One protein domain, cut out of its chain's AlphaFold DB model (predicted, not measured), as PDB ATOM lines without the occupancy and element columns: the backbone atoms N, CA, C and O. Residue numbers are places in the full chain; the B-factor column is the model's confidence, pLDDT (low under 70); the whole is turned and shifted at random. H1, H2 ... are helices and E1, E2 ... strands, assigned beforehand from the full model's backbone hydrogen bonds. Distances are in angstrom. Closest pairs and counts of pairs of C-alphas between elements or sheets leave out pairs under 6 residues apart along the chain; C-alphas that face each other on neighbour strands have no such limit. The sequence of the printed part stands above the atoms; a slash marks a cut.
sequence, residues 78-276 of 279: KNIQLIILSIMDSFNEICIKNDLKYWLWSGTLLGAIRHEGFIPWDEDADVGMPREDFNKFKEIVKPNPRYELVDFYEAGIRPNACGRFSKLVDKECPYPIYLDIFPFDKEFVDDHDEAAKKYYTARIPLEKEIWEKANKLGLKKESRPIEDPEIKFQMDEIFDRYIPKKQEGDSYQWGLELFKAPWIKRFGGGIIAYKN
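This is residues 78 to 276 of the 279 residues of an uncharacterized protein of Candidatus Gastranaerophilales bacterium HUM_20 (UniProt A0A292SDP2). A strongly twisted five-strand sheet runs through the middle, between H1 at one end and the helical hairpin of H4 and H5 at the other. E4 is its long spine, with E3 and E2 along the first part, E1 on the other side and E5 near its end; H3 packs on the sheet, and H2 sits by the start of E1. The printed part has 199 residues and is of the mixed class, with five named helices and five named strands that follow one another along the chain as H1, H2, E1, H3, E2, E3, E4, H4, H5 and E5; in the branched sheet E1 and E4 are parallel neighbours, while E2 and E3, E3 and E4, and E4 and E5 are antiparallel ones. It is compact and rounded, with a radius of gyration of the C-alphas of 17.0 A and spans of 41 by 41 by 33 A.

H1, residues 78 to 97, begins at C-alpha 78 (351.313, 379.797, 315.657) and is 28.5 A long. H2 is residues 106 to 114, E1 126 to 130, and H3 131 to 141. E2, residues 147 to 153, is 19.4 A long, and E3, residues 164 to 170, 19.6 A. E4, residues 178 to 187, is 28.7 A long. H4, residues 192 to 216, is 35.7 A long and has a kink of 29 degrees near residue 202. H5, residues 229 to 242, is 20.4 A long, and E5, residues 251 to 254, ends at C-alpha 254 (368.865, 395.611, 334.021).

E2, E3 and E4 form a meander, each strand the antiparallel neighbour of the one before, with N 150 and O 167 at 2.9 A and N 168 and O 179 at 2.8 A. E1 is parallel to E4, with N 127 and O 180 at 2.9 A, and E5 is antiparallel to E4, with N 185 and O 253 at 2.9 A. Beside E4, E1 lies on one side, E3 and E5 on the other side. H1 is on the sheet at a height of 8.1 A; its closest C-alphas to E4 are Ile 84 and Tyr 178, 6.7 A. H3 is on the sheet too, and the closest C-alphas of H3 and E4 are those of Arg 131 and Pro 183, 5.2 A apart. H2 only grazes the sheet with residues 106 to 109, H4 with 195 to 199 and H5 with 232 to 239. H4 and H5, a helical hairpin, touch at a shallow tilt of 25 degrees, opposite ways, closest at the C-alphas of Leu 206 and Tyr 242, 6.7 A. In H1, H2 and H3 every O i to N i+4 pair is within hydrogen-bond range; in H4 19 of 21 are, in H5 8 of 10.

The C-alphas farthest apart, of Pro 174 and Asp 190, are 47.1 A apart. The printed part has no cut; the links H2 to E1 and H4 to H5 are long. Residues 255 to 276 hold no named element, and pLDDT is under 70 at residue 190 and residues 261 to 276.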
ATOM      1  N   LYS A  78     352.527 378.954 315.693       90.50
ATOM      2  CA  LYS A  78     351.313 379.797 315.657       90.50
ATOM      3  C   LYS A  78     350.350 379.551 316.829       90.50
ATOM      4  O   LYS A  78     349.862 380.502 317.427       90.50
ATOM      5  N   ASN A  79     350.076 378.291 317.173       92.12
ATOM      6  CA  ASN A  79     349.161 377.969 318.276       92.12
ATOM      7  C   ASN A  79     349.729 378.367 319.646       92.12
ATOM      8  O   ASN A  79     348.985 378.855 320.490       92.12
ATOM      9  N   ILE A  80     351.038 378.200 319.849       93.88
ATOM     10  CA  ILE A  80     351.730 378.625 321.073       93.88
ATOM     11  C   ILE A  80     351.683 380.151 321.181       93.88
ATOM     12  O   ILE A  80     351.274 380.678 322.209       93.88
ATOM     13  N   GLN A  81     351.977 380.858 320.089       94.62
ATOM     14  CA  GLN A  81     351.930 382.320 320.021       94.62
ATOM     15  C   GLN A  81     350.532 382.883 320.320       94.62
ATOM     16  O   GLN A  81     350.422 383.907 320.985       94.62
ATOM     17  N   LEU A  82     349.457 382.209 319.890       94.44
ATOM     18  CA  LEU A  82     348.084 382.604 320.237       94.44
ATOM     19  C   LEU A  82     347.786 382.449 321.737       94.44
ATOM     20  O   LEU A  82     347.099 383.291 322.310       94.44
ATOM     21  N   ILE A  83     348.310 381.400 322.378       95.50
ATOM     22  CA  ILE A  83     348.175 381.209 323.829       95.50
ATOM     23  C   ILE A  83     348.971 382.283 324.575       95.50
ATOM     24  O   ILE A  83     348.432 382.920 325.477       95.50
ATOM     25  N   ILE A  84     350.216 382.537 324.162       96.38
ATOM     26  CA  ILE A  84     351.050 383.604 324.732       96.38
ATOM     27  C   ILE A  84     350.347 384.954 324.602       96.38
ATOM     28  O   ILE A  84     350.275 385.690 325.580       96.38
ATOM     29  N   LEU A  85     349.771 385.260 323.436       95.75
ATOM     30  CA  LEU A  85     349.027 386.499 323.222       95.75
ATOM     31  C   LEU A  85     347.848 386.628 324.197       95.75
ATOM     32  O   LEU A  85     347.677 387.680 324.798       95.75
ATOM     33  N   SER A  86     347.098 385.548 324.442       96.12
ATOM     34  CA  SER A  86     346.014 385.552 325.435       96.12
ATOM     35  C   SER A  86     346.511 385.791 326.872       96.12
ATOM     36  O   SER A  86     345.835 386.475 327.648       96.12
ATOM     37  N   ILE A  87     347.682 385.251 327.234       97.44
ATOM     38  CA  ILE A  87     348.329 385.519 328.530       97.44
ATOM     39  C   ILE A  87     348.771 386.988 328.601       97.44
ATOM     40  O   ILE A  87     348.535 387.643 329.615       97.44
ATOM     41  N   MET A  88     349.359 387.522 327.527       97.38
ATOM     42  CA  MET A  88     349.795 388.919 327.431       97.38
ATOM     43  C   MET A  88     348.630 389.910 327.506       97.38
ATOM     44  O   MET A  88     348.763 390.929 328.179       97.38
ATOM     45  N   ASP A  89     347.491 389.609 326.879       97.19
ATOM     46  CA  ASP A  89     346.283 390.437 326.962       97.19
ATOM     47  C   ASP A  89     345.789 390.521 328.411       97.19
ATOM     48  O   ASP A  89     345.562 391.610 328.938       97.19
ATOM     49  N   SER A  90     345.728 389.380 329.099       97.38
ATOM     50  CA  SER A  90     345.306 389.323 330.504       97.38
ATOM     51  C   SER A  90     346.310 390.013 331.438       97.38
ATOM     52  O   SER A  90     345.922 390.712 332.375       97.38
ATOM     53  N   PHE A  91     347.611 389.860 331.174       98.31
ATOM     54  CA  PHE A  91     348.672 390.597 331.863       98.31
ATOM     55  C   PHE A  91     348.503 392.112 331.685       98.31
ATOM     56  O   PHE A  91     348.516 392.850 332.671       98.31
ATOM     57  N   ASN A  92     348.279 392.573 330.452       97.88
ATOM     58  CA  ASN A  92     348.069 393.982 330.135       97.88
ATOM     59  C   ASN A  92     346.828 394.547 330.844       97.88
ATOM     60  O   ASN A  92     346.898 395.624 331.431       97.88
ATOM     61  N   GLU A  93     345.713 393.812 330.870       98.06
ATOM     62  CA  GLU A  93     344.512 394.217 331.615       98.06
ATOM     63  C   GLU A  93     344.794 394.405 333.113       98.06
ATOM     64  O   GLU A  93     344.356 395.393 333.711       98.06
ATOM     65  N   ILE A  94     345.558 393.490 333.725       98.06
ATOM     66  CA  ILE A  94     345.989 393.616 335.124       98.06
ATOM     67  C   ILE A  94     346.861 394.864 335.297       98.06
ATOM     68  O   ILE A  94     346.655 395.612 336.256       98.06
ATOM     69  N   CYS A  95     347.804 395.115 334.386       98.00
ATOM     70  CA  CYS A  95     348.676 396.282 334.447       98.00
ATOM     71  C   CYS A  95     347.903 397.600 334.314       98.00
ATOM     72  O   CYS A  95     348.031 398.455 335.190       98.00
ATOM     73  N   ILE A  96     347.043 397.741 333.299       97.38
ATOM     74  CA  ILE A  96     346.216 398.939 333.072       97.38
ATOM     75  C   ILE A  96     345.312 399.211 334.278       97.38
ATOM     76  O   ILE A  96     345.251 400.337 334.768       97.38
ATOM     77  N   LYS A  97     344.633 398.180 334.797       98.25
ATOM     78  CA  LYS A  97     343.705 398.324 335.930       98.25
ATOM     79  C   LYS A  97     344.389 398.814 337.210       98.25
ATOM     80  O   LYS A  97     343.731 399.432 338.045       98.25
ATOM     81  N   ASN A  98     345.674 398.513 337.382       97.94
ATOM     82  CA  ASN A  98     346.432 398.811 338.597       97.94
ATOM     83  C   ASN A  98     347.511 399.890 338.393       97.94
ATOM     84  O   ASN A  98     348.356 400.053 339.273       97.94
ATOM     85  N   ASP A  99     347.485 400.609 337.264       97.19
ATOM     86  CA  ASP A  99     348.462 401.651 336.910       97.19
ATOM     87  C   ASP A  99     349.922 401.156 337.001       97.19
ATOM     88  O   ASP A  99     350.803 401.786 337.588       97.19
ATOM     89  N   LEU A 100     350.167 399.954 336.469       96.50
ATOM     90  CA  LEU A 100     351.489 399.331 336.447       96.50
ATOM     91  C   LEU A 100     352.144 399.539 335.088       96.50
ATOM     92  O   LEU A 100     351.563 399.231 334.047       96.50
ATOM     93  N   LYS A 101     353.396 399.991 335.106       93.69
ATOM     94  CA  LYS A 101     354.178 400.197 333.890       93.69
ATOM     95  C   LYS A 101     354.897 398.918 333.489       93.69
ATOM     96  O   LYS A 101     355.417 398.188 334.332       93.69
ATOM     97  N   TYR A 102     354.977 398.692 332.187       95.19
ATOM     98  CA  TYR A 102     355.777 397.635 331.587       95.19
ATOM     99  C   TYR A 102     356.126 398.006 330.139       95.19
ATOM    100  O   TYR A 102     355.605 398.979 329.593       95.19
ATOM    101  N   TRP A 103     357.015 397.240 329.514       93.44
ATOM    102  CA  TRP A 103     357.320 397.336 328.087       93.44
ATOM    103  C   TRP A 103     357.609 395.956 327.503       93.44
ATOM    104  O   TRP A 103     358.009 395.040 328.222       93.44
ATOM    105  N   LEU A 104     357.435 395.801 326.188       93.50
ATOM    106  CA  LEU A 104     357.907 394.605 325.486       93.50
ATOM    107  C   LEU A 104     359.431 394.558 325.519       93.50
ATOM    108  O   LEU A 104     360.091 395.587 325.353       93.50
ATOM    109  N   TRP A 105     359.993 393.367 325.684       90.69
ATOM    110  CA  TRP A 105     361.431 393.186 325.802       90.69
ATOM    111  C   TRP A 105     361.990 392.225 324.744       90.69
ATOM    112  O   TRP A 105     361.255 391.456 324.136       90.69
ATOM    113  N   SER A 106     363.302 392.315 324.489       88.19
ATOM    114  CA  SER A 106     364.074 391.337 323.703       88.19
ATOM    115  C   SER A 106     363.435 390.951 322.347       88.19
ATOM    116  O   SER A 106     363.148 391.829 321.522       88.19
ATOM    117  N   GLY A 107     363.252 389.651 322.084       89.69
ATOM    118  CA  GLY A 107     362.676 389.098 320.857       89.69
ATOM    119  C   GLY A 107     361.247 389.572 320.614       89.69
ATOM    120  O   GLY A 107     360.913 389.934 319.485       89.69
ATOM    121  N   THR A 108     360.452 389.715 321.676       93.81
ATOM    122  CA  THR A 108     359.070 390.206 321.609       93.81
ATOM    123  C   THR A 108     358.993 391.644 321.103       93.81
ATOM    124  O   THR A 108     358.213 391.937 320.195       93.81
ATOM    125  N   LEU A 109     359.849 392.542 321.609       92.94
ATOM    126  CA  LEU A 109     359.945 393.922 321.108       92.94
ATOM    127  C   LEU A 109     360.383 393.959 319.638       92.94
ATOM    128  O   LEU A 109     359.808 394.684 318.823       92.94
ATOM    129  N   LEU A 110     361.403 393.168 319.289       90.12
ATOM    130  CA  LEU A 110     361.886 393.078 317.914       90.12
ATOM    131  C   LEU A 110     360.799 392.546 316.974       90.12
ATOM    132  O   LEU A 110     360.667 393.048 315.859       90.12
ATOM    133  N   GLY A 111     360.032 391.545 317.403       91.12
ATOM    134  CA  GLY A 111     358.882 391.016 316.680       91.12
ATOM    135  C   GLY A 111     357.845 392.095 316.418       91.12
ATOM    136  O   GLY A 111     357.529 392.353 315.255       91.12
ATOM    137  N   ALA A 112     357.394 392.777 317.474       91.19
ATOM    138  CA  ALA A 112     356.373 393.815 317.378       91.19
ATOM    139  C   ALA A 112     356.739 394.901 316.353       91.19
ATOM    140  O   ALA A 112     355.893 395.320 315.570       91.19
ATOM    141  N   ILE A 113     358.013 395.311 316.296       89.62
ATOM    142  CA  ILE A 113     358.480 396.336 315.350       89.62
ATOM    143  C   ILE A 113     358.737 395.765 313.945       89.62
ATOM    144  O   ILE A 113     358.398 396.397 312.947       89.62
ATOM    145  N   ARG A 114     359.396 394.604 313.834       89.44
ATOM    146  CA  ARG A 114     359.880 394.068 312.545       89.44
ATOM    147  C   ARG A 114     358.821 393.272 311.787       89.44
ATOM    148  O   ARG A 114     358.767 393.355 310.562       89.44
ATOM    149  N   HIS A 115     358.044 392.466 312.502       90.12
ATOM    150  CA  HIS A 115     357.046 391.557 311.936       90.12
ATOM    151  C   HIS A 115     355.609 392.010 312.200       90.12
ATOM    152  O   HIS A 115     354.704 391.367 311.682       90.12
ATOM    153  N   GLU A 116     355.404 393.096 312.959       90.12
ATOM    154  CA  GLU A 116     354.071 393.561 313.380       90.12
ATOM    155  C   GLU A 116     353.319 392.478 314.182       90.12
ATOM    156  O   GLU A 116     352.102 392.336 314.107       90.12
ATOM    157  N   GLY A 117     354.073 391.677 314.942       89.56
ATOM    158  CA  GLY A 117     353.592 390.514 315.683       89.56
ATOM    159  C   GLY A 117     354.757 389.671 316.199       89.56
ATOM    160  O   GLY A 117     355.874 390.162 316.333       89.56
ATOM    161  N   PHE A 118     354.534 388.389 316.472       92.12
ATOM    162  CA  PHE A 118     355.623 387.494 316.863       92.12
ATOM    163  C   PHE A 118     356.630 387.284 315.727       92.12
ATOM    164  O   PHE A 118     356.284 387.275 314.544       92.12
ATOM    165  N   ILE A 119     357.895 387.066 316.092       92.19
ATOM    166  CA  ILE A 119     358.865 386.497 315.158       92.19
ATOM    167  C   ILE A 119     358.407 385.050 314.864       92.19
ATOM    168  O   ILE A 119     358.134 384.308 315.805       92.19
ATOM    169  N   PRO A 120     358.304 384.596 313.598       91.19
ATOM    170  CA  PRO A 120     357.623 383.327 313.297       91.19
ATOM    171  C   PRO A 120     358.207 382.062 313.933       91.19
ATOM    172  O   PRO A 120     357.496 381.073 314.093       91.19
ATOM    173  N   TRP A 121     359.495 382.074 314.268       91.00
ATOM    174  CA  TRP A 121     360.193 380.957 314.912       91.00
ATOM    175  C   TRP A 121     360.386 381.145 316.424       91.00
ATOM    176  O   TRP A 121     361.101 380.355 317.029       91.00
ATOM    177  N   ASP A 122     359.797 382.188 317.003       91.56
ATOM    178  CA  ASP A 122     359.873 382.508 318.431       91.56
ATOM    179  C   ASP A 122     358.744 381.807 319.181       91.56
ATOM    180  O   ASP A 122     357.601 381.769 318.701       91.56
ATOM    181  N   GLU A 123     359.074 381.237 320.335       91.25
ATOM    182  CA  GLU A 123     358.176 380.378 321.116       91.25
ATOM    183  C   GLU A 123     357.889 380.904 322.528       91.25
ATOM    184  O   GLU A 123     357.158 380.258 323.276       91.25
ATOM    185  N   ASP A 124     358.418 382.074 322.882       93.50
ATOM    186  CA  ASP A 124     358.238 382.743 324.165       93.50
ATOM    187  C   ASP A 124     357.881 384.232 323.997       93.50
ATOM    188  O   ASP A 124     357.778 384.775 322.890       93.50
ATOM    189  N   ALA A 125     357.588 384.881 325.124       95.31
ATOM    190  CA  ALA A 125     357.442 386.324 325.191       95.31
ATOM    191  C   ALA A 125     358.090 386.882 326.450       95.31
ATOM    192  O   ALA A 125     357.974 386.301 327.530       95.31
ATOM    193  N   ASP A 126     358.676 388.064 326.297       95.06
ATOM    194  CA  ASP A 126     359.405 388.779 327.327       95.06
ATOM    195  C   ASP A 126     358.796 390.172 327.542       95.06
ATOM    196  O   ASP A 126     358.610 390.956 326.600       95.06
ATOM    197  N   VAL A 127     358.573 390.536 328.804       95.94
ATOM    198  CA  VAL A 127     358.248 391.908 329.216       95.94
ATOM    199  C   VAL A 127     359.219 392.410 330.275       95.94
ATOM    200  O   VAL A 127     359.655 391.679 331.164       95.94
ATOM    201  N   GLY A 128     359.560 393.691 330.182       94.69
ATOM    202  CA  GLY A 128     360.295 394.417 331.207       94.69
ATOM    203  C   GLY A 128     359.343 395.193 332.109       94.69
ATOM    204  O   GLY A 128     358.375 395.779 331.626       94.69
ATOM    205  N   MET A 129     359.621 395.230 333.411       94.50
ATOM    206  CA  MET A 129     358.860 396.029 334.378       94.50
ATOM    207  C   MET A 129     359.789 396.823 335.299       94.50
ATOM    208  O   MET A 129     360.800 396.278 335.743       94.50
ATOM    209  N   PRO A 130     359.443 398.064 335.693       93.00
ATOM    210  CA  PRO A 130     360.071 398.714 336.838       93.00
ATOM    211  C   PRO A 130     359.978 397.827 338.079       93.00
ATOM    212  O   PRO A 130     358.920 397.267 338.358       93.00
ATOM    213  N   ARG A 131     361.045 397.751 338.876       94.19
ATOM    214  CA  ARG A 131     361.094 396.969 340.122       94.19
ATOM    215  C   ARG A 131     359.891 397.203 341.033       94.19
ATOM    216  O   ARG A 131     359.347 396.256 341.595       94.19
ATOM    217  N   GLU A 132     359.505 398.463 341.208       94.25
ATOM    218  CA  GLU A 132     358.388 398.858 342.071       94.25
ATOM    219  C   GLU A 132     357.063 398.291 341.556       94.25
ATOM    220  O   GLU A 132     356.298 397.717 342.329       94.25
ATOM    221  N   ASP A 133     356.821 398.392 340.249       95.88
ATOM    222  CA  ASP A 133     355.594 397.903 339.622       95.88
ATOM    223  C   ASP A 133     355.586 396.377 339.524       95.88
ATOM    224  O   ASP A 133     354.555 395.762 339.769       95.88
ATOM    225  N   PHE A 134     356.741 395.751 339.299       96.88
ATOM    226  CA  PHE A 134     356.909 394.305 339.400       96.88
ATOM    227  C   PHE A 134     356.599 393.784 340.813       96.88
ATOM    228  O   PHE A 134     355.904 392.783 340.978       96.88
ATOM    229  N   ASN A 135     357.069 394.472 341.859       95.88
ATOM    230  CA  ASN A 135     356.762 394.097 343.241       95.88
ATOM    231  C   ASN A 135     355.265 394.242 343.558       95.88
ATOM    232  O   ASN A 135     354.702 393.351 344.190       95.88
ATOM    233  N   LYS A 136     354.602 395.305 343.080       97.62
ATOM    234  CA  LYS A 136     353.137 395.437 343.187       97.62
ATOM    235  C   LYS A 136     352.414 394.332 342.413       97.62
ATOM    236  O   LYS A 136     351.476 393.738 342.935       97.62
ATOM    237  N   PHE A 137     352.866 394.038 341.193       98.31
ATOM    238  CA  PHE A 137     352.304 392.993 340.343       98.31
ATOM    239  C   PHE A 137     352.341 391.627 341.036       98.31
ATOM    240  O   PHE A 137     351.331 390.926 341.047       98.31
ATOM    241  N   LYS A 138     353.455 391.287 341.703       97.31
ATOM    242  CA  LYS A 138     353.561 390.065 342.516       97.31
ATOM    243  C   LYS A 138     352.464 389.960 343.569       97.31
ATOM    244  O   LYS A 138     351.809 388.925 343.657       97.31
ATOM    245  N   GLU A 139     352.221 391.027 344.327       98.12
ATOM    246  CA  GLU A 139     351.178 391.031 345.359       98.12
ATOM    247  C   GLU A 139     349.759 390.961 344.767       98.12
ATOM    248  O   GLU A 139     348.882 390.335 345.360       98.12
ATOM    249  N   ILE A 140     349.536 391.537 343.580       97.94
ATOM    250  CA  ILE A 140     348.250 391.474 342.865       97.94
ATOM    251  C   ILE A 140     347.972 390.069 342.313       97.94
ATOM    252  O   ILE A 140     346.835 389.599 342.376       97.94
ATOM    253  N   VAL A 141     348.987 389.390 341.770       97.69
ATOM    254  CA  VAL A 141     348.835 388.050 341.178       97.69
ATOM    255  C   VAL A 141     348.806 386.950 342.233       97.69
ATOM    256  O   VAL A 141     348.143 385.940 342.029       97.69
ATOM    257  N   LYS A 142     349.449 387.134 343.388       96.38
ATOM    258  CA  LYS A 142     349.495 386.136 344.468       96.38
ATOM    259  C   LYS A 142     348.127 385.541 344.866       96.38
ATOM    260  O   LYS A 142     348.061 384.326 345.025       96.38
ATOM    261  N   PRO A 143     347.034 386.319 345.021       97.06
ATOM    262  CA  PRO A 143     345.698 385.771 345.284       97.06
ATOM    263  C   PRO A 143     344.888 385.415 344.018       97.06
ATOM    264  O   PRO A 143     343.707 385.088 344.131       97.06
ATOM    265  N   ASN A 144     345.454 385.517 342.810       96.19
ATOM    266  CA  ASN A 144     344.715 385.326 341.563       96.19
ATOM    267  C   ASN A 144     344.329 383.841 341.352       96.19
ATOM    268  O   ASN A 144     345.169 382.942 341.477       96.19
ATOM    269  N   PRO A 145     343.059 383.539 341.015       95.44
ATOM    270  CA  PRO A 145     342.609 382.160 340.851       95.44
ATOM    271  C   PRO A 145     343.136 381.496 339.575       95.44
ATOM    272  O   PRO A 145     343.307 380.282 339.596       95.44
ATOM    273  N   ARG A 146     343.448 382.257 338.520       95.69
ATOM    274  CA  ARG A 146     343.883 381.741 337.212       95.69
ATOM    275  C   ARG A 146     345.390 381.845 337.006       95.69
ATOM    276  O   ARG A 146     346.008 380.889 336.559       95.69
ATOM    277  N   TYR A 147     345.985 382.967 337.388       97.06
ATOM    278  CA  TYR A 147     347.407 383.215 337.181       97.06
ATOM    279  C   TYR A 147     348.233 382.953 338.434       97.06
ATOM    280  O   TYR A 147     347.782 383.198 339.552       97.06
ATOM    281  N   GLU A 148     349.462 382.495 338.238       95.81
ATOM    282  CA  GLU A 148     350.484 382.425 339.279       95.81
ATOM    283  C   GLU A 148     351.826 382.941 338.759       95.81
ATOM    284  O   GLU A 148     352.098 382.923 337.558       95.81
ATOM    285  N   LEU A 149     352.663 383.421 339.676       96.25
ATOM    286  CA  LEU A 149     354.042 383.779 339.375       96.25
ATOM    287  C   LEU A 149     354.977 382.711 339.913       96.25
ATOM    288  O   LEU A 149     354.972 382.419 341.108       96.25
ATOM    289  N   VAL A 150     355.806 382.179 339.022       94.31
ATOM    290  CA  VAL A 150     356.813 381.172 339.346       94.31
ATOM    291  C   VAL A 150     358.194 381.762 339.106       94.31
ATOM    292  O   VAL A 150     358.521 382.177 337.994       94.31
ATOM    293  N   ASP A 151     359.020 381.793 340.149       93.12
ATOM    294  CA  ASP A 151     360.395 382.274 340.040       93.12
ATOM    295  C   ASP A 151     361.284 381.226 339.362       93.12
ATOM    296  O   ASP A 151     361.371 380.066 339.779       93.12
ATOM    297  N   PHE A 152     361.988 381.656 338.323       91.06
ATOM    298  CA  PHE A 152     362.952 380.864 337.583       91.06
ATOM    299  C   PHE A 152     364.377 381.274 337.957       91.06
ATOM    300  O   PHE A 152     364.726 382.453 337.928       91.06
ATOM    301  N   TYR A 153     365.223 380.290 338.270       90.75
ATOM    302  CA  TYR A 153     366.575 380.520 338.778       90.75
ATOM    303  C   TYR A 153     367.627 380.035 337.795       90.75
ATOM    304  O   TYR A 153     367.624 378.878 337.386       90.75
ATOM    305  N   GLU A 154     368.607 380.879 337.492       85.94
ATOM    306  CA  GLU A 154     369.798 380.523 336.733       85.94
ATOM    307  C   GLU A 154     371.016 380.231 337.637       85.94
ATOM    308  O   GLU A 154     372.135 380.613 337.318       85.94
ATOM    309  N   ALA A 155     370.833 379.546 338.769       84.38
ATOM    310  CA  ALA A 155     371.924 379.181 339.682       84.38
ATOM    311  C   ALA A 155     372.485 377.766 339.400       84.38
ATOM    312  O   ALA A 155     371.754 376.894 338.925       84.38
ATOM    313  N   GLY A 156     373.783 377.540 339.645       80.12
ATOM    314  CA  GLY A 156     374.410 376.199 339.679       80.12
ATOM    315  C   GLY A 156     374.681 375.482 338.342       80.12
ATOM    316  O   GLY A 156     375.325 374.440 338.339       80.12
ATOM    317  N   ILE A 157     374.260 376.016 337.188       81.62
ATOM    318  CA  ILE A 157     374.398 375.301 335.891       81.62
ATOM    319  C   ILE A 157     375.755 375.418 335.199       81.62
ATOM    320  O   ILE A 157     376.129 374.559 334.406       81.62
ATOM    321  N   ARG A 158     376.458 376.524 335.418       83.69
ATOM    322  CA  ARG A 158     377.768 376.821 334.836       83.69
ATOM    323  C   ARG A 158     378.528 377.697 335.818       83.69
ATOM    324  O   ARG A 158     377.864 378.385 336.597       83.69
ATOM    325  N   PRO A 159     379.871 377.722 335.772       81.94
ATOM    326  CA  PRO A 159     380.651 378.606 336.621       81.94
ATOM    327  C   PRO A 159     380.085 380.021 336.600       81.94
ATOM    328  O   PRO A 159     379.923 380.613 335.530       81.94
ATOM    329  N   ASN A 160     379.760 380.523 337.790       79.19
ATOM    330  CA  ASN A 160     379.209 381.854 338.002       79.19
ATOM    331  C   ASN A 160     377.821 382.107 337.369       79.19
ATOM    332  O   ASN A 160     377.473 383.237 337.023       79.19
ATOM    333  N   ALA A 161     377.010 381.061 337.184       82.94
ATOM    334  CA  ALA A 161     375.610 381.225 336.804       82.94
ATOM    335  C   ALA A 161     374.839 381.912 337.940       82.94
ATOM    336  O   ALA A 161     374.835 381.442 339.080       82.94
ATOM    337  N   CYS A 162     374.206 383.032 337.612       88.12
ATOM    338  CA  CYS A 162     373.414 383.837 338.522       88.12
ATOM    339  C   CYS A 162     372.288 384.471 337.705       88.12
ATOM    340  O   CYS A 162     372.550 385.076 336.665       88.12
ATOM    341  N   GLY A 163     371.051 384.290 338.149       91.31
ATOM    342  CA  GLY A 163     369.860 384.780 337.470       91.31
ATOM    343  C   GLY A 163     368.617 384.431 338.279       91.31
ATOM    344  O   GLY A 163     368.526 383.312 338.781       91.31
ATOM    345  N   ARG A 164     367.682 385.364 338.401       92.94
ATOM    346  CA  ARG A 164     366.337 385.172 338.939       92.94
ATOM    347  C   ARG A 164     365.394 386.099 338.186       92.94
ATOM    348  O   ARG A 164     365.669 387.287 338.097       92.94
ATOM    349  N   PHE A 165     364.326 385.553 337.628       93.88
ATOM    350  CA  PHE A 165     363.220 386.291 337.010       93.88
ATOM    351  C   PHE A 165     361.934 385.495 337.221       93.88
ATOM    352  O   PHE A 165     362.009 384.341 337.645       93.88
ATOM    353  N   SER A 166     360.767 386.072 336.948       95.44
ATOM    354  CA  SER A 166     359.499 385.371 337.180       95.44
ATOM    355  C   SER A 166     358.776 385.091 335.875       95.44
ATOM    356  O   SER A 166     358.823 385.884 334.937       95.44
ATOM    357  N   LYS A 167     358.091 383.954 335.836       96.12
ATOM    358  CA  LYS A 167     357.218 383.534 334.746       96.12
ATOM    359  C   LYS A 167     355.774 383.667 335.208       96.12
ATOM    360  O   LYS A 167     355.431 383.160 336.277       96.12
ATOM    361  N   LEU A 168     354.941 384.346 334.426       97.62
ATOM    362  CA  LEU A 168     353.495 384.340 334.618       97.62
ATOM    363  C   LEU A 168     352.921 383.089 333.961       97.62
ATOM    364  O   LEU A 168     353.036 382.904 332.748       97.62
ATOM    365  N   VAL A 169     352.311 382.247 334.784       95.88
ATOM    366  CA  VAL A 169     351.741 380.962 334.393       95.88
ATOM    367  C   VAL A 169     350.224 381.048 334.454       95.88
ATOM    368  O   VAL A 169     349.663 381.503 335.452       95.88
ATOM    369  N   ASP A 170     349.558 380.606 333.390       95.88
ATOM    370  CA  ASP A 170     348.118 380.355 333.398       95.88
ATOM    371  C   ASP A 170     347.863 378.926 333.891       95.88
ATOM    372  O   ASP A 170     348.184 377.963 333.196       95.88
ATOM    373  N   LYS A 171     347.280 378.780 335.086       94.44
ATOM    374  CA  LYS A 171     347.012 377.473 335.714       94.44
ATOM    375  C   LYS A 171     345.967 376.652 334.960       94.44
ATOM    376  O   LYS A 171     345.869 375.446 335.175       94.44
ATOM    377  N   GLU A 172     345.174 377.291 334.105       94.06
ATOM    378  CA  GLU A 172     344.187 376.617 333.258       94.06
ATOM    379  C   GLU A 172     344.794 376.148 331.927       94.06
ATOM    380  O   GLU A 172     344.188 375.339 331.222       94.06
ATOM    381  N   CYS A 173     346.001 376.612 331.579       91.56
ATOM    382  CA  CYS A 173     346.708 376.168 330.388       91.56
ATOM    383  C   CYS A 173     347.385 374.809 330.653       91.56
ATOM    384  O   CYS A 173     348.276 374.719 331.497       91.56
ATOM    385  N   PRO A 174     347.036 373.737 329.915       89.38
ATOM    386  CA  PRO A 174     347.651 372.421 330.105       89.38
ATOM    387  C   PRO A 174     349.063 372.322 329.506       89.38
ATOM    388  O   PRO A 174     349.705 371.276 329.604       89.38
ATOM    389  N   TYR A 175     349.532 373.377 328.837       90.50
ATOM    390  CA  TYR A 175     350.833 373.432 328.182       90.50
ATOM    391  C   TYR A 175     351.789 374.325 328.980       90.50
ATOM    392  O   TYR A 175     351.349 375.329 329.538       90.50
ATOM    393  N   PRO A 176     353.099 374.016 329.001       88.81
ATOM    394  CA  PRO A 176     354.101 374.796 329.723       88.81
ATOM    395  C   PRO A 176     354.451 376.092 328.968       88.81
ATOM    396  O   PRO A 176     355.569 376.259 328.487       88.81
ATOM    397  N   ILE A 177     353.464 376.974 328.811       93.06
ATOM    398  CA  ILE A 177     353.547 378.239 328.077       93.06
ATOM    399  C   ILE A 177     353.391 379.375 329.078       93.06
ATOM    400  O   ILE A 177     352.448 379.390 329.870       93.06
ATOM    401  N   TYR A 178     354.318 380.326 329.030       94.69
ATOM    402  CA  TYR A 178     354.447 381.363 330.045       94.69
ATOM    403  C   TYR A 178     354.791 382.710 329.412       94.69
ATOM    404  O   TYR A 178     355.269 382.764 328.278       94.69
ATOM    405  N   LEU A 179     354.578 383.783 330.171       97.31
ATOM    406  CA  LEU A 179     355.120 385.110 329.877       97.31
ATOM    407  C   LEU A 179     356.286 385.396 330.831       97.31
ATOM    408  O   LEU A 179     356.104 385.357 332.050       97.31
ATOM    409  N   ASP A 180     357.462 385.704 330.290       96.81
ATOM    410  CA  ASP A 180     358.657 385.993 331.078       96.81
ATOM    411  C   ASP A 180     358.675 387.471 331.487       96.81
ATOM    412  O   ASP A 180     358.526 388.375 330.665       96.81
ATOM    413  N   ILE A 181     358.843 387.724 332.786       97.12
ATOM    414  CA  ILE A 181     358.800 389.063 333.377       97.12
ATOM    415  C   ILE A 181     360.161 389.386 333.990       97.12
ATOM    416  O   ILE A 181     360.585 388.795 334.990       97.12
ATOM    417  N   PHE A 182     360.830 390.375 333.402       94.56
ATOM    418  CA  PHE A 182     362.152 390.839 333.805       94.56
ATOM    419  C   PHE A 182     362.045 392.160 334.566       94.56
ATOM    420  O   PHE A 182     361.639 393.173 333.992       94.56
ATOM    421  N   PRO A 183     362.429 392.201 335.848       93.81
ATOM    422  CA  PRO A 183     362.449 393.455 336.579       93.81
ATOM    423  C   PRO A 183     363.677 394.315 336.257       93.81
ATOM    424  O   PRO A 183     364.803 393.830 336.149       93.81
ATOM    425  N   PHE A 184     363.455 395.622 336.182       91.44
ATOM    426  CA  PHE A 184     364.463 396.650 335.950       91.44
ATOM    427  C   PHE A 184     364.569 397.566 337.161       91.44
ATOM    428  O   PHE A 184     363.562 398.068 337.669       91.44
ATOM    429  N   ASP A 185     365.797 397.802 337.600       89.50
ATOM    430  CA  ASP A 185     366.094 398.673 338.728       89.50
ATOM    431  C   ASP A 185     366.257 400.121 338.237       89.50
ATOM    432  O   ASP A 185     366.772 400.367 337.144       89.50
ATOM    433  N   LYS A 186     365.791 401.091 339.027       86.31
ATOM    434  CA  LYS A 186     366.031 402.514 338.752       86.31
ATOM    435  C   LYS A 186     367.421 402.923 339.211       86.31
ATOM    436  O   LYS A 186     367.893 402.464 340.248       86.31
ATOM    437  N   GLU A 187     368.037 403.812 338.444       79.75
ATOM    438  CA  GLU A 187     369.362 404.332 338.750       79.75
ATOM    439  C   GLU A 187     369.536 405.760 338.217       79.75
ATOM    440  O   GLU A 187     368.901 406.141 337.230       79.75
ATOM    441  N   PHE A 188     370.383 406.560 338.868       79.81
ATOM    442  CA  PHE A 188     370.856 407.825 338.298       79.81
ATOM    443  C   PHE A 188     372.053 407.539 337.401       79.81
ATOM    444  O   PHE A 188     373.053 406.986 337.862       79.81
ATOM    445  N   VAL A 189     371.946 407.890 336.119       70.06
ATOM    446  CA  VAL A 189     372.995 407.585 335.143       70.06
ATOM    447  C   VAL A 189     373.381 408.839 334.373       70.06
ATOM    448  O   VAL A 189     372.669 409.270 333.469       70.06
ATOM    449  N   ASP A 190     374.555 409.375 334.703       69.00
ATOM    450  CA  ASP A 190     375.182 410.456 333.937       69.00
ATOM    451  C   ASP A 190     375.939 409.906 332.715       69.00
ATOM    452  O   ASP A 190     375.896 410.493 331.632       69.00
ATOM    453  N   ASP A 191     376.597 408.750 332.877       76.12
ATOM    454  CA  ASP A 191     377.390 408.076 331.847       76.12
ATOM    455  C   ASP A 191     377.228 406.546 331.879       76.12
ATOM    456  O   ASP A 191     377.047 405.912 332.923       76.12
ATOM    457  N   HIS A 192     377.331 405.936 330.699       72.38
ATOM    458  CA  HIS A 192     377.169 404.497 330.510       72.38
ATOM    459  C   HIS A 192     378.243 403.664 331.218       72.38
ATOM    460  O   HIS A 192     377.921 402.653 331.851       72.38
ATOM    461  N   ASP A 193     379.512 404.085 331.153       77.06
ATOM    462  CA  ASP A 193     380.604 403.350 331.792       77.06
ATOM    463  C   ASP A 193     380.464 403.402 333.321       77.06
ATOM    464  O   ASP A 193     380.835 402.445 334.003       77.06
ATOM    465  N   GLU A 194     379.922 404.488 333.876       79.00
ATOM    466  CA  GLU A 194     379.605 404.591 335.303       79.00
ATOM    467  C   GLU A 194     378.484 403.631 335.719       79.00
ATOM    468  O   GLU A 194     378.677 402.836 336.645       79.00
ATOM    469  N   ALA A 195     377.363 403.621 334.990       76.69
ATOM    470  CA  ALA A 195     376.272 402.669 335.217       76.69
ATOM    471  C   ALA A 195     376.752 401.213 335.146       76.69
ATOM    472  O   ALA A 195     376.398 400.390 335.998       76.69
ATOM    473  N   ALA A 196     377.587 400.887 334.157       79.31
ATOM    474  CA  ALA A 196     378.159 399.556 334.016       79.31
ATOM    475  C   ALA A 196     379.080 399.210 335.195       79.31
ATOM    476  O   ALA A 196     378.971 398.115 335.753       79.31
ATOM    477  N   LYS A 197     379.961 400.129 335.612       82.69
ATOM    478  CA  LYS A 197     380.832 399.924 336.781       82.69
ATOM    479  C   LYS A 197     380.005 399.656 338.033       82.69
ATOM    480  O   LYS A 197     380.246 398.646 338.686       82.69
ATOM    481  N   LYS A 198     379.009 400.496 338.331       81.94
ATOM    482  CA  LYS A 198     378.140 400.339 339.507       81.94
ATOM    483  C   LYS A 198     377.430 398.984 339.505       81.94
ATOM    484  O   LYS A 198     377.497 398.256 340.497       81.94
ATOM    485  N   TYR A 199     376.851 398.610 338.364       86.00
ATOM    486  CA  TYR A 199     376.211 397.312 338.181       86.00
ATOM    487  C   TYR A 199     377.173 396.157 338.440       86.00
ATOM    488  O   TYR A 199     376.896 395.305 339.279       86.00
ATOM    489  N   TYR A 200     378.337 396.130 337.781       86.75
ATOM    490  CA  TYR A 200     379.283 395.024 337.942       86.75
ATOM    491  C   TYR A 200     379.925 394.978 339.334       86.75
ATOM    492  O   TYR A 200     380.188 393.882 339.830       86.75
ATOM    493  N   THR A 201     380.110 396.121 340.000       88.81
ATOM    494  CA  THR A 201     380.578 396.183 341.393       88.81
ATOM    495  C   THR A 201     379.619 395.472 342.345       88.81
ATOM    496  O   THR A 201     380.080 394.725 343.205       88.81
ATOM    497  N   ALA A 202     378.305 395.648 342.181       88.38
ATOM    498  CA  ALA A 202     377.308 394.938 342.985       88.38
ATOM    499  C   ALA A 202     377.085 393.492 342.504       88.38
ATOM    500  O   ALA A 202     376.870 392.581 343.304       88.38
ATOM    501  N   ARG A 203     377.180 393.265 341.192       89.69
ATOM    502  CA  ARG A 203     376.860 391.986 340.559       89.69
ATOM    503  C   ARG A 203     377.911 390.905 340.785       89.69
ATOM    504  O   ARG A 203     377.542 389.750 340.961       89.69
ATOM    505  N   ILE A 204     379.203 391.238 340.749       90.88
ATOM    506  CA  ILE A 204     380.284 390.243 340.873       90.88
ATOM    507  C   ILE A 204     380.237 389.504 342.228       90.88
ATOM    508  O   ILE A 204     380.327 388.275 342.223       90.88
ATOM    509  N   PRO A 205     380.074 390.185 343.382       93.75
ATOM    510  CA  PRO A 205     379.913 389.505 344.666       93.75
ATOM    511  C   PRO A 205     378.654 388.628 344.735       93.75
ATOM    512  O   PRO A 205     378.761 387.476 345.152       93.75
ATOM    513  N   LEU A 206     377.505 389.124 344.254       93.56
ATOM    514  CA  LEU A 206     376.260 388.348 344.162       93.56
ATOM    515  C   LEU A 206     376.461 387.062 343.350       93.56
ATOM    516  O   LEU A 206     376.102 385.972 343.786       93.56
ATOM    517  N   GLU A 207     377.068 387.192 342.170       92.25
ATOM    518  CA  GLU A 207     377.360 386.090 341.252       92.25
ATOM    519  C   GLU A 207     378.206 385.000 341.934       92.25
ATOM    520  O   GLU A 207     377.906 383.809 341.809       92.25
ATOM    521  N   LYS A 208     379.217 385.403 342.712       92.94
ATOM    522  CA  LYS A 208     380.069 384.488 343.478       92.94
ATOM    523  C   LYS A 208     379.309 383.798 344.614       92.94
ATOM    524  O   LYS A 208     379.419 382.583 344.757       92.94
ATOM    525  N   GLU A 209     378.537 384.545 345.399       94.81
ATOM    526  CA  GLU A 209     377.797 384.003 346.546       94.81
ATOM    527  C   GLU A 209     376.708 383.014 346.101       94.81
ATOM    528  O   GLU A 209     376.607 381.914 346.646       94.81
ATOM    529  N   ILE A 210     375.958 383.353 345.044       93.94
ATOM    530  CA  ILE A 210     374.967 382.463 344.422       93.94
ATOM    531  C   ILE A 210     375.628 381.187 343.903       93.94
ATOM    532  O   ILE A 210     375.106 380.095 344.123       93.94
ATOM    533  N   TRP A 211     376.784 381.296 343.248       92.12
ATOM    534  CA  TRP A 211     377.523 380.137 342.750       92.12
ATOM    535  C   TRP A 211     377.989 379.208 343.880       92.12
ATOM    536  O   TRP A 211     377.779 377.995 343.817       92.12
ATOM    537  N   GLU A 212     378.600 379.760 344.929       93.50
ATOM    538  CA  GLU A 212     379.064 378.993 346.091       93.50
ATOM    539  C   GLU A 212     377.896 378.310 346.814       93.50
ATOM    540  O   GLU A 212     377.967 377.116 347.125       93.50
ATOM    541  N   LYS A 213     376.791 379.038 347.017       94.50
ATOM    542  CA  LYS A 213     375.585 378.503 347.649       94.50
ATOM    543  C   LYS A 213     374.944 377.402 346.809       94.50
ATOM    544  O   LYS A 213     374.672 376.328 347.340       94.50
ATOM    545  N   ALA A 214     374.750 377.635 345.513       92.44
ATOM    546  CA  ALA A 214     374.132 376.673 344.605       92.44
ATOM    547  C   ALA A 214     374.925 375.364 344.529       92.44
ATOM    548  O   ALA A 214     374.332 374.289 344.584       92.44
ATOM    549  N   ASN A 215     376.260 375.442 344.489       90.88
ATOM    550  CA  ASN A 215     377.119 374.257 344.532       90.88
ATOM    551  C   ASN A 215     376.997 373.498 345.854       90.88
ATOM    552  O   ASN A 215     376.926 372.271 345.847       90.88
ATOM    553  N   LYS A 216     376.945 374.210 346.988       93.38
ATOM    554  CA  LYS A 216     376.771 373.590 348.309       93.38
ATOM    555  C   LYS A 216     375.417 372.886 348.441       93.38
ATOM    556  O   LYS A 216     375.345 371.836 349.069       93.38
ATOM    557  N   LEU A 217     374.369 373.463 347.856       91.75
ATOM    558  CA  LEU A 217     373.018 372.898 347.820       91.75
ATOM    559  C   LEU A 217     372.841 371.827 346.729       91.75
ATOM    560  O   LEU A 217     371.801 371.181 346.675       91.75
ATOM    561  N   GLY A 218     373.839 371.625 345.861       89.50
ATOM    562  CA  GLY A 218     373.776 370.651 344.774       89.50
ATOM    563  C   GLY A 218     372.759 370.997 343.683       89.50
ATOM    564  O   GLY A 218     372.257 370.084 343.028       89.50
ATOM    565  N   LEU A 219     372.449 372.286 343.487       87.94
ATOM    566  CA  LEU A 219     371.496 372.741 342.471       87.94
ATOM    567  C   LEU A 219     371.999 372.422 341.063       87.94
ATOM    568  O   LEU A 219     373.143 372.720 340.714       87.94
ATOM    569  N   LYS A 220     371.117 371.853 340.241       81.81
ATOM    570  CA  LYS A 220     371.391 371.506 338.841       81.81
ATOM    571  C   LYS A 220     370.407 372.207 337.909       81.81
ATOM    572  O   LYS A 220     369.558 372.985 338.340       81.81
ATOM    573  N   LYS A 221     370.524 371.941 336.605       75.81
ATOM    574  CA  LYS A 221     369.608 372.495 335.598       75.81
ATOM    575  C   LYS A 221     368.163 372.063 335.857       75.81
ATOM    576  O   LYS A 221     367.255 372.852 335.640       75.81
ATOM    577  N   GLU A 222     367.977 370.840 336.338       77.56
ATOM    578  CA  GLU A 222     366.680 370.215 336.600       77.56
ATOM    579  C   GLU A 222     366.007 370.767 337.864       77.56
ATOM    580  O   GLU A 222     364.813 370.583 338.050       77.56
ATOM    581  N   SER A 223     366.744 371.484 338.719       72.88
ATOM    582  CA  SER A 223     366.233 372.109 339.948       72.88
ATOM    583  C   SER A 223     365.483 373.426 339.674       72.88
ATOM    584  O   SER A 223     365.604 374.373 340.450       72.88
ATOM    585  N   ARG A 224     364.817 373.542 338.517       79.62
ATOM    586  CA  ARG A 224     364.217 374.784 338.005       79.62
ATOM    587  C   ARG A 224     362.776 374.522 337.549       79.62
ATOM    588  O   ARG A 224     362.606 373.862 336.525       79.62
ATOM    589  N   PRO A 225     361.764 375.074 338.238       86.12
ATOM    590  CA  PRO A 225     361.879 375.967 339.396       86.12
ATOM    591  C   PRO A 225     362.460 375.267 340.637       86.12
ATOM    592  O   PRO A 225     362.518 374.042 340.712       86.12
ATOM    593  N   ILE A 226     362.923 376.059 341.606       88.12
ATOM    594  CA  ILE A 226     363.324 375.526 342.913       88.12
ATOM    595  C   ILE A 226     362.041 375.249 343.701       88.12
ATOM    596  O   ILE A 226     361.427 376.179 344.218       88.12
ATOM    597  N   GLU A 227     361.627 373.982 343.755       87.56
ATOM    598  CA  GLU A 227     360.382 373.565 344.421       87.56
ATOM    599  C   GLU A 227     360.510 373.478 345.947       87.56
ATOM    600  O   GLU A 227     359.541 373.730 346.660       87.56
ATOM    601  N   ASP A 228     361.697 373.133 346.456       91.38
ATOM    602  CA  ASP A 228     361.949 373.033 347.894       91.38
ATOM    603  C   ASP A 228     361.888 374.438 348.538       91.38
ATOM    604  O   ASP A 228     362.723 375.292 348.210       91.38
ATOM    605  N   PRO A 229     360.934 374.700 349.457       92.75
ATOM    606  CA  PRO A 229     360.743 376.030 350.032       92.75
ATOM    607  C   PRO A 229     361.931 376.528 350.860       92.75
ATOM    608  O   PRO A 229     362.191 377.729 350.893       92.75
ATOM    609  N   GLU A 230     362.659 375.625 351.516       93.69
ATOM    610  CA  GLU A 230     363.812 375.958 352.351       93.69
ATOM    611  C   GLU A 230     365.007 376.342 351.473       93.69
ATOM    612  O   GLU A 230     365.662 377.364 351.692       93.69
ATOM    613  N   ILE A 231     365.250 375.576 350.408       92.88
ATOM    614  CA  ILE A 231     366.260 375.910 349.396       92.88
ATOM    615  C   ILE A 231     365.900 377.231 348.708       92.88
ATOM    616  O   ILE A 231     366.772 378.090 348.551       92.88
ATOM    617  N   LYS A 232     364.632 377.418 348.319       93.06
ATOM    618  CA  LYS A 232     364.152 378.658 347.697       93.06
ATOM    619  C   LYS A 232     364.377 379.855 348.616       93.06
ATOM    620  O   LYS A 232     364.981 380.829 348.176       93.06
ATOM    621  N   PHE A 233     363.996 379.753 349.889       95.00
ATOM    622  CA  PHE A 233     364.217 380.806 350.881       95.00
ATOM    623  C   PHE A 233     365.700 381.182 351.000       95.00
ATOM    624  O   PHE A 233     366.051 382.360 350.936       95.00
ATOM    625  N   GLN A 234     366.590 380.189 351.087       94.75
ATOM    626  CA  GLN A 234     368.034 380.427 351.171       94.75
ATOM    627  C   GLN A 234     368.616 381.108 349.924       94.75
ATOM    628  O   GLN A 234     369.602 381.838 350.032       94.75
ATOM    629  N   MET A 235     368.061 380.847 348.740       94.25
ATOM    630  CA  MET A 235     368.480 381.508 347.501       94.25
ATOM    631  C   MET A 235     367.914 382.927 347.410       94.25
ATOM    632  O   MET A 235     368.647 383.853 347.057       94.25
ATOM    633  N   ASP A 236     366.639 383.103 347.756       94.44
ATOM    634  CA  ASP A 236     365.957 384.396 347.737       94.44
ATOM    635  C   ASP A 236     366.596 385.393 348.700       94.44
ATOM    636  O   ASP A 236     366.848 386.530 348.309       94.44
ATOM    637  N   GLU A 237     366.972 384.947 349.902       96.06
ATOM    638  CA  GLU A 237     367.676 385.777 350.883       96.06
ATOM    639  C   GLU A 237     368.975 386.373 350.312       96.06
ATOM    640  O   GLU A 237     369.314 387.528 350.591       96.06
ATOM    641  N   ILE A 238     369.707 385.605 349.496       95.69
ATOM    642  CA  ILE A 238     370.936 386.092 348.866       95.69
ATOM    643  C   ILE A 238     370.588 387.150 347.825       95.69
ATOM    644  O   ILE A 238     371.132 388.246 347.903       95.69
ATOM    645  N   PHE A 239     369.680 386.875 346.882       94.69
ATOM    646  CA  PHE A 239     369.296 387.864 345.866       94.69
ATOM    647  C   PHE A 239     368.785 389.168 346.497       94.69
ATOM    648  O   PHE A 239     369.283 390.247 346.171       94.69
ATOM    649  N   ASP A 240     367.863 389.069 347.454       94.38
ATOM    650  CA  ASP A 240     367.205 390.214 348.090       94.38
ATOM    651  C   ASP A 240     368.179 391.111 348.867       94.38
ATOM    652  O   ASP A 240     367.941 392.311 349.019       94.38
ATOM    653  N   ARG A 241     369.316 390.567 349.324       94.38
ATOM    654  CA  ARG A 241     370.375 391.345 349.980       94.38
ATOM    655  C   ARG A 241     371.076 392.314 349.026       94.38
ATOM    656  O   ARG A 241     371.495 393.385 349.467       94.38
ATOM    657  N   TYR A 242     371.227 391.935 347.756       92.75
ATOM    658  CA  TYR A 242     371.940 392.728 346.747       92.75
ATOM    659  C   TYR A 242     371.018 393.625 345.921       92.75
ATOM    660  O   TYR A 242     371.497 394.591 345.328       92.75
ATOM    661  N   ILE A 243     369.716 393.333 345.872       90.31
ATOM    662  CA  ILE A 243     368.753 394.157 345.136       90.31
ATOM    663  C   ILE A 243     368.685 395.565 345.754       90.31
ATOM    664  O   ILE A 243     368.578 395.699 346.981       90.31
ATOM    665  N   PRO A 244     368.713 396.640 344.940       84.69
ATOM    666  CA  PRO A 244     368.640 397.998 345.454       84.69
ATOM    667  C   PRO A 244     367.305 398.236 346.170       84.69
ATOM    668  O   PRO A 244     366.229 398.161 345.575       84.69
ATOM    669  N   LYS A 245     367.368 398.546 347.471       82.31
ATOM    670  CA  LYS A 245     366.165 398.803 348.286       82.31
ATOM    671  C   LYS A 245     365.453 400.096 347.905       82.31
ATOM    672  O   LYS A 245     364.243 400.203 348.063       82.31
ATOM    673  N   LYS A 246     366.217 401.084 347.442       80.75
ATOM    674  CA  LYS A 246     365.699 402.353 346.938       80.75
ATOM    675  C   LYS A 246     365.668 402.301 345.422       80.75
ATOM    676  O   LYS A 246     366.671 401.957 344.808       80.75
ATOM    677  N   GLN A 247     364.528 402.662 344.854       81.94
ATOM    678  CA  GLN A 247     364.297 402.728 343.416       81.94
ATOM    679  C   GLN A 247     364.257 404.204 343.000       81.94
ATOM    680  O   GLN A 247     363.232 404.744 342.594       81.94
ATOM    681  N   GLU A 248     365.393 404.875 343.184       79.69
ATOM    682  CA  GLU A 248     365.593 406.289 342.864       79.69
ATOM    683  C   GLU A 248     366.446 406.383 341.589       79.69
ATOM    684  O   GLU A 248     367.427 405.657 341.449       79.69
ATOM    685  N   GLY A 249     366.061 407.238 340.643       79.62
ATOM    686  CA  GLY A 249     366.773 407.365 339.373       79.62
ATOM    687  C   GLY A 249     365.941 408.009 338.271       79.62
ATOM    688  O   GLY A 249     364.711 408.056 338.356       79.62
ATOM    689  N   ASP A 250     366.613 408.492 337.229       79.50
ATOM    690  CA  ASP A 250     365.996 409.029 336.006       79.50
ATOM    691  C   ASP A 250     365.994 408.017 334.843       79.50
ATOM    692  O   ASP A 250     365.532 408.321 333.739       79.50
ATOM    693  N   SER A 251     366.499 406.816 335.122       79.69
ATOM    694  CA  SER A 251     366.873 405.806 334.147       79.69
ATOM    695  C   SER A 251     366.587 404.389 334.650       79.69
ATOM    696  O   SER A 251     366.608 404.135 335.854       79.69
ATOM    697  N   TYR A 252     366.367 403.449 333.724       83.00
ATOM    698  CA  TYR A 252     366.169 402.023 334.026       83.00
ATOM    699  C   TYR A 252     367.374 401.172 333.636       83.00
ATOM    700  O   TYR A 252     367.832 401.206 332.496       83.00
ATOM    701  N   GLN A 253     367.850 400.357 334.569       82.00
ATOM    702  CA  GLN A 253     368.944 399.412 334.399       82.00
ATOM    703  C   GLN A 253     368.435 397.977 334.566       82.00
ATOM    704  O   GLN A 253     367.473 397.707 335.280       82.00
ATOM    705  N   TRP A 254     369.093 397.047 333.873       84.44
ATOM    706  CA  TRP A 254     368.865 395.611 334.021       84.44
ATOM    707  C   TRP A 254     368.897 395.215 335.500       84.44
ATOM    708  O   TRP A 254     369.830 395.600 336.206       84.44
ATOM    709  N   GLY A 255     367.894 394.468 335.967       89.12
ATOM    710  CA  GLY A 255     367.807 394.078 337.368       89.12
ATOM    711  C   GLY A 255     369.052 393.324 337.834       89.12
ATOM    712  O   GLY A 255     369.519 392.403 337.159       89.12
ATOM    713  N   LEU A 256     369.575 393.674 339.013       90.25
ATOM    714  CA  LEU A 256     370.807 393.069 339.542       90.25
ATOM    715  C   LEU A 256     370.721 391.561 339.751       90.25
ATOM    716  O   LEU A 256     371.756 390.918 339.858       90.25
ATOM    717  N   GLU A 257     369.519 391.002 339.823       90.56
ATOM    718  CA  GLU A 257     369.258 389.575 340.002       90.56
ATOM    719  C   GLU A 257     369.153 388.795 338.688       90.56
ATOM    720  O   GLU A 257     369.239 387.576 338.717       90.56
ATOM    721  N   LEU A 258     369.004 389.461 337.541       90.31
ATOM    722  CA  LEU A 258     368.748 388.818 336.248       90.31
ATOM    723  C   LEU A 258     369.979 388.074 335.715       90.31
ATOM    724  O   LEU A 258     371.020 388.047 336.353       90.31
ATOM    725  N   PHE A 259     369.930 387.433 334.553       83.44
ATOM    726  CA  PHE A 259     371.129 386.792 334.001       83.44
ATOM    727  C   PHE A 259     372.208 387.809 333.599       83.44
ATOM    728  O   PHE A 259     371.944 388.992 333.362       83.44
ATOM    729  N   LYS A 260     373.463 387.353 333.528       73.50
ATOM    730  CA  LYS A 260     374.592 388.208 333.144       73.50
ATOM    731  C   LYS A 260     374.504 388.555 331.658       73.50
ATOM    732  O   LYS A 260     374.913 387.759 330.818       73.50
ATOM    733  N   ALA A 261     374.051 389.764 331.345       57.38
ATOM    734  CA  ALA A 261     374.282 390.340 330.030       57.38
ATOM    735  C   ALA A 261     375.800 390.568 329.858       57.38
ATOM    736  O   ALA A 261     376.428 391.194 330.725       57.38
ATOM    737  N   PRO A 262     376.442 390.030 328.806       50.78
ATOM    738  CA  PRO A 262     377.840 390.327 328.548       50.78
ATOM    739  C   PRO A 262     377.981 391.821 328.231       50.78
ATOM    740  O   PRO A 262     377.240 392.361 327.412       50.78
ATOM    741  N   TRP A 263     378.947 392.494 328.867       46.44
ATOM    742  CA  TRP A 263     379.329 393.859 328.506       46.44
ATOM    743  C   TRP A 263     379.999 393.822 327.131       46.44
ATOM    744  O   TRP A 263     381.213 393.658 327.006       46.44
ATOM    745  N   ILE A 264     379.197 393.882 326.069       43.12
ATOM    746  CA  ILE A 264     379.699 393.940 324.700       43.12
ATOM    747  C   ILE A 264     379.630 395.395 324.263       43.12
ATOM    748  O   ILE A 264     378.603 395.870 323.795       43.12
ATOM    749  N   LYS A 265     380.777 396.076 324.329       39.75
ATOM    750  CA  LYS A 265     381.015 397.428 323.784       39.75
ATOM    751  C   LYS A 265     380.626 397.598 322.298       39.75
ATOM    752  O   LYS A 265     380.674 398.700 321.770       39.75
ATOM    753  N   ARG A 266     380.324 396.491 321.605       34.88
ATOM    754  CA  ARG A 266     380.134 396.369 320.150       34.88
ATOM    755  C   ARG A 266     378.677 396.463 319.684       34.88
ATOM    756  O   ARG A 266     378.451 396.690 318.505       34.88
ATOM    757  N   PHE A 267     377.715 396.334 320.587       35.97
ATOM    758  CA  PHE A 267     376.308 396.602 320.311       35.97
ATOM    759  C   PHE A 267     375.839 397.513 321.433       35.97
ATOM    760  O   PHE A 267     376.032 397.166 322.593       35.97
ATOM    761  N   GLY A 268     375.255 398.668 321.121       35.28
ATOM    762  CA  GLY A 268     374.672 399.588 322.105       35.28
ATOM    763  C   GLY A 268     373.465 399.007 322.860       35.28
ATOM    764  O   GLY A 268     372.480 399.698 323.038       35.28
ATOM    765  N   GLY A 269     373.501 397.726 323.237       32.44
ATOM    766  CA  GLY A 269     372.469 396.988 323.961       32.44
ATOM    767  C   GLY A 269     372.938 396.449 325.316       32.44
ATOM    768  O   GLY A 269     372.166 395.796 326.009       32.44
ATOM    769  N   GLY A 270     374.181 396.711 325.734       37.09
ATOM    770  CA  GLY A 270     374.545 396.531 327.137       37.09
ATOM    771  C   GLY A 270     373.949 397.683 327.929       37.09
ATOM    772  O   GLY A 270     374.433 398.784 327.768       37.09
ATOM    773  N   ILE A 271     372.905 397.442 328.724       48.44
ATOM    774  CA  ILE A 271     372.329 398.348 329.734       48.44
ATOM    775  C   ILE A 271     372.236 399.820 329.282       48.44
ATOM    776  O   ILE A 271     373.080 400.640 329.634       48.44
ATOM    777  N   ILE A 272     371.194 400.169 328.531       45.03
ATOM    778  CA  ILE A 272     370.821 401.571 328.345       45.03
ATOM    779  C   ILE A 272     369.685 401.887 329.311       45.03
ATOM    780  O   ILE A 272     368.576 401.383 329.183       45.03
ATOM    781  N   ALA A 273     370.026 402.733 330.274       44.53
ATOM    782  CA  ALA A 273     369.163 403.700 330.922       44.53
ATOM    783  C   ALA A 273     368.124 404.294 329.949       44.53
ATOM    784  O   ALA A 273     368.431 405.216 329.193       44.53
ATOM    785  N   TYR A 274     366.892 403.782 329.940       51.12
ATOM    786  CA  TYR A 274     365.811 404.445 329.208       51.12
ATOM    787  C   TYR A 274     365.389 405.688 329.993       51.12
ATOM    788  O   TYR A 274     364.753 405.568 331.041       51.12
ATOM    789  N   LYS A 275     365.750 406.881 329.503       43.00
ATOM    790  CA  LYS A 275     365.199 408.133 330.035       43.00
ATOM    791  C   LYS A 275     363.695 408.148 329.800       43.00
ATOM    792  O   LYS A 275     363.246 407.938 328.672       43.00
ATOM    793  N   ASN A 276     362.953 408.388 330.884       41.75
ATOM    794  CA  ASN A 276     361.492 408.434 330.951       41.75
ATOM    795  C   ASN A 276     360.846 408.972 329.666       41.75
ATOM    796  O   ASN A 276     360.746 410.176 329.450       41.75
TER     797      ASN A 276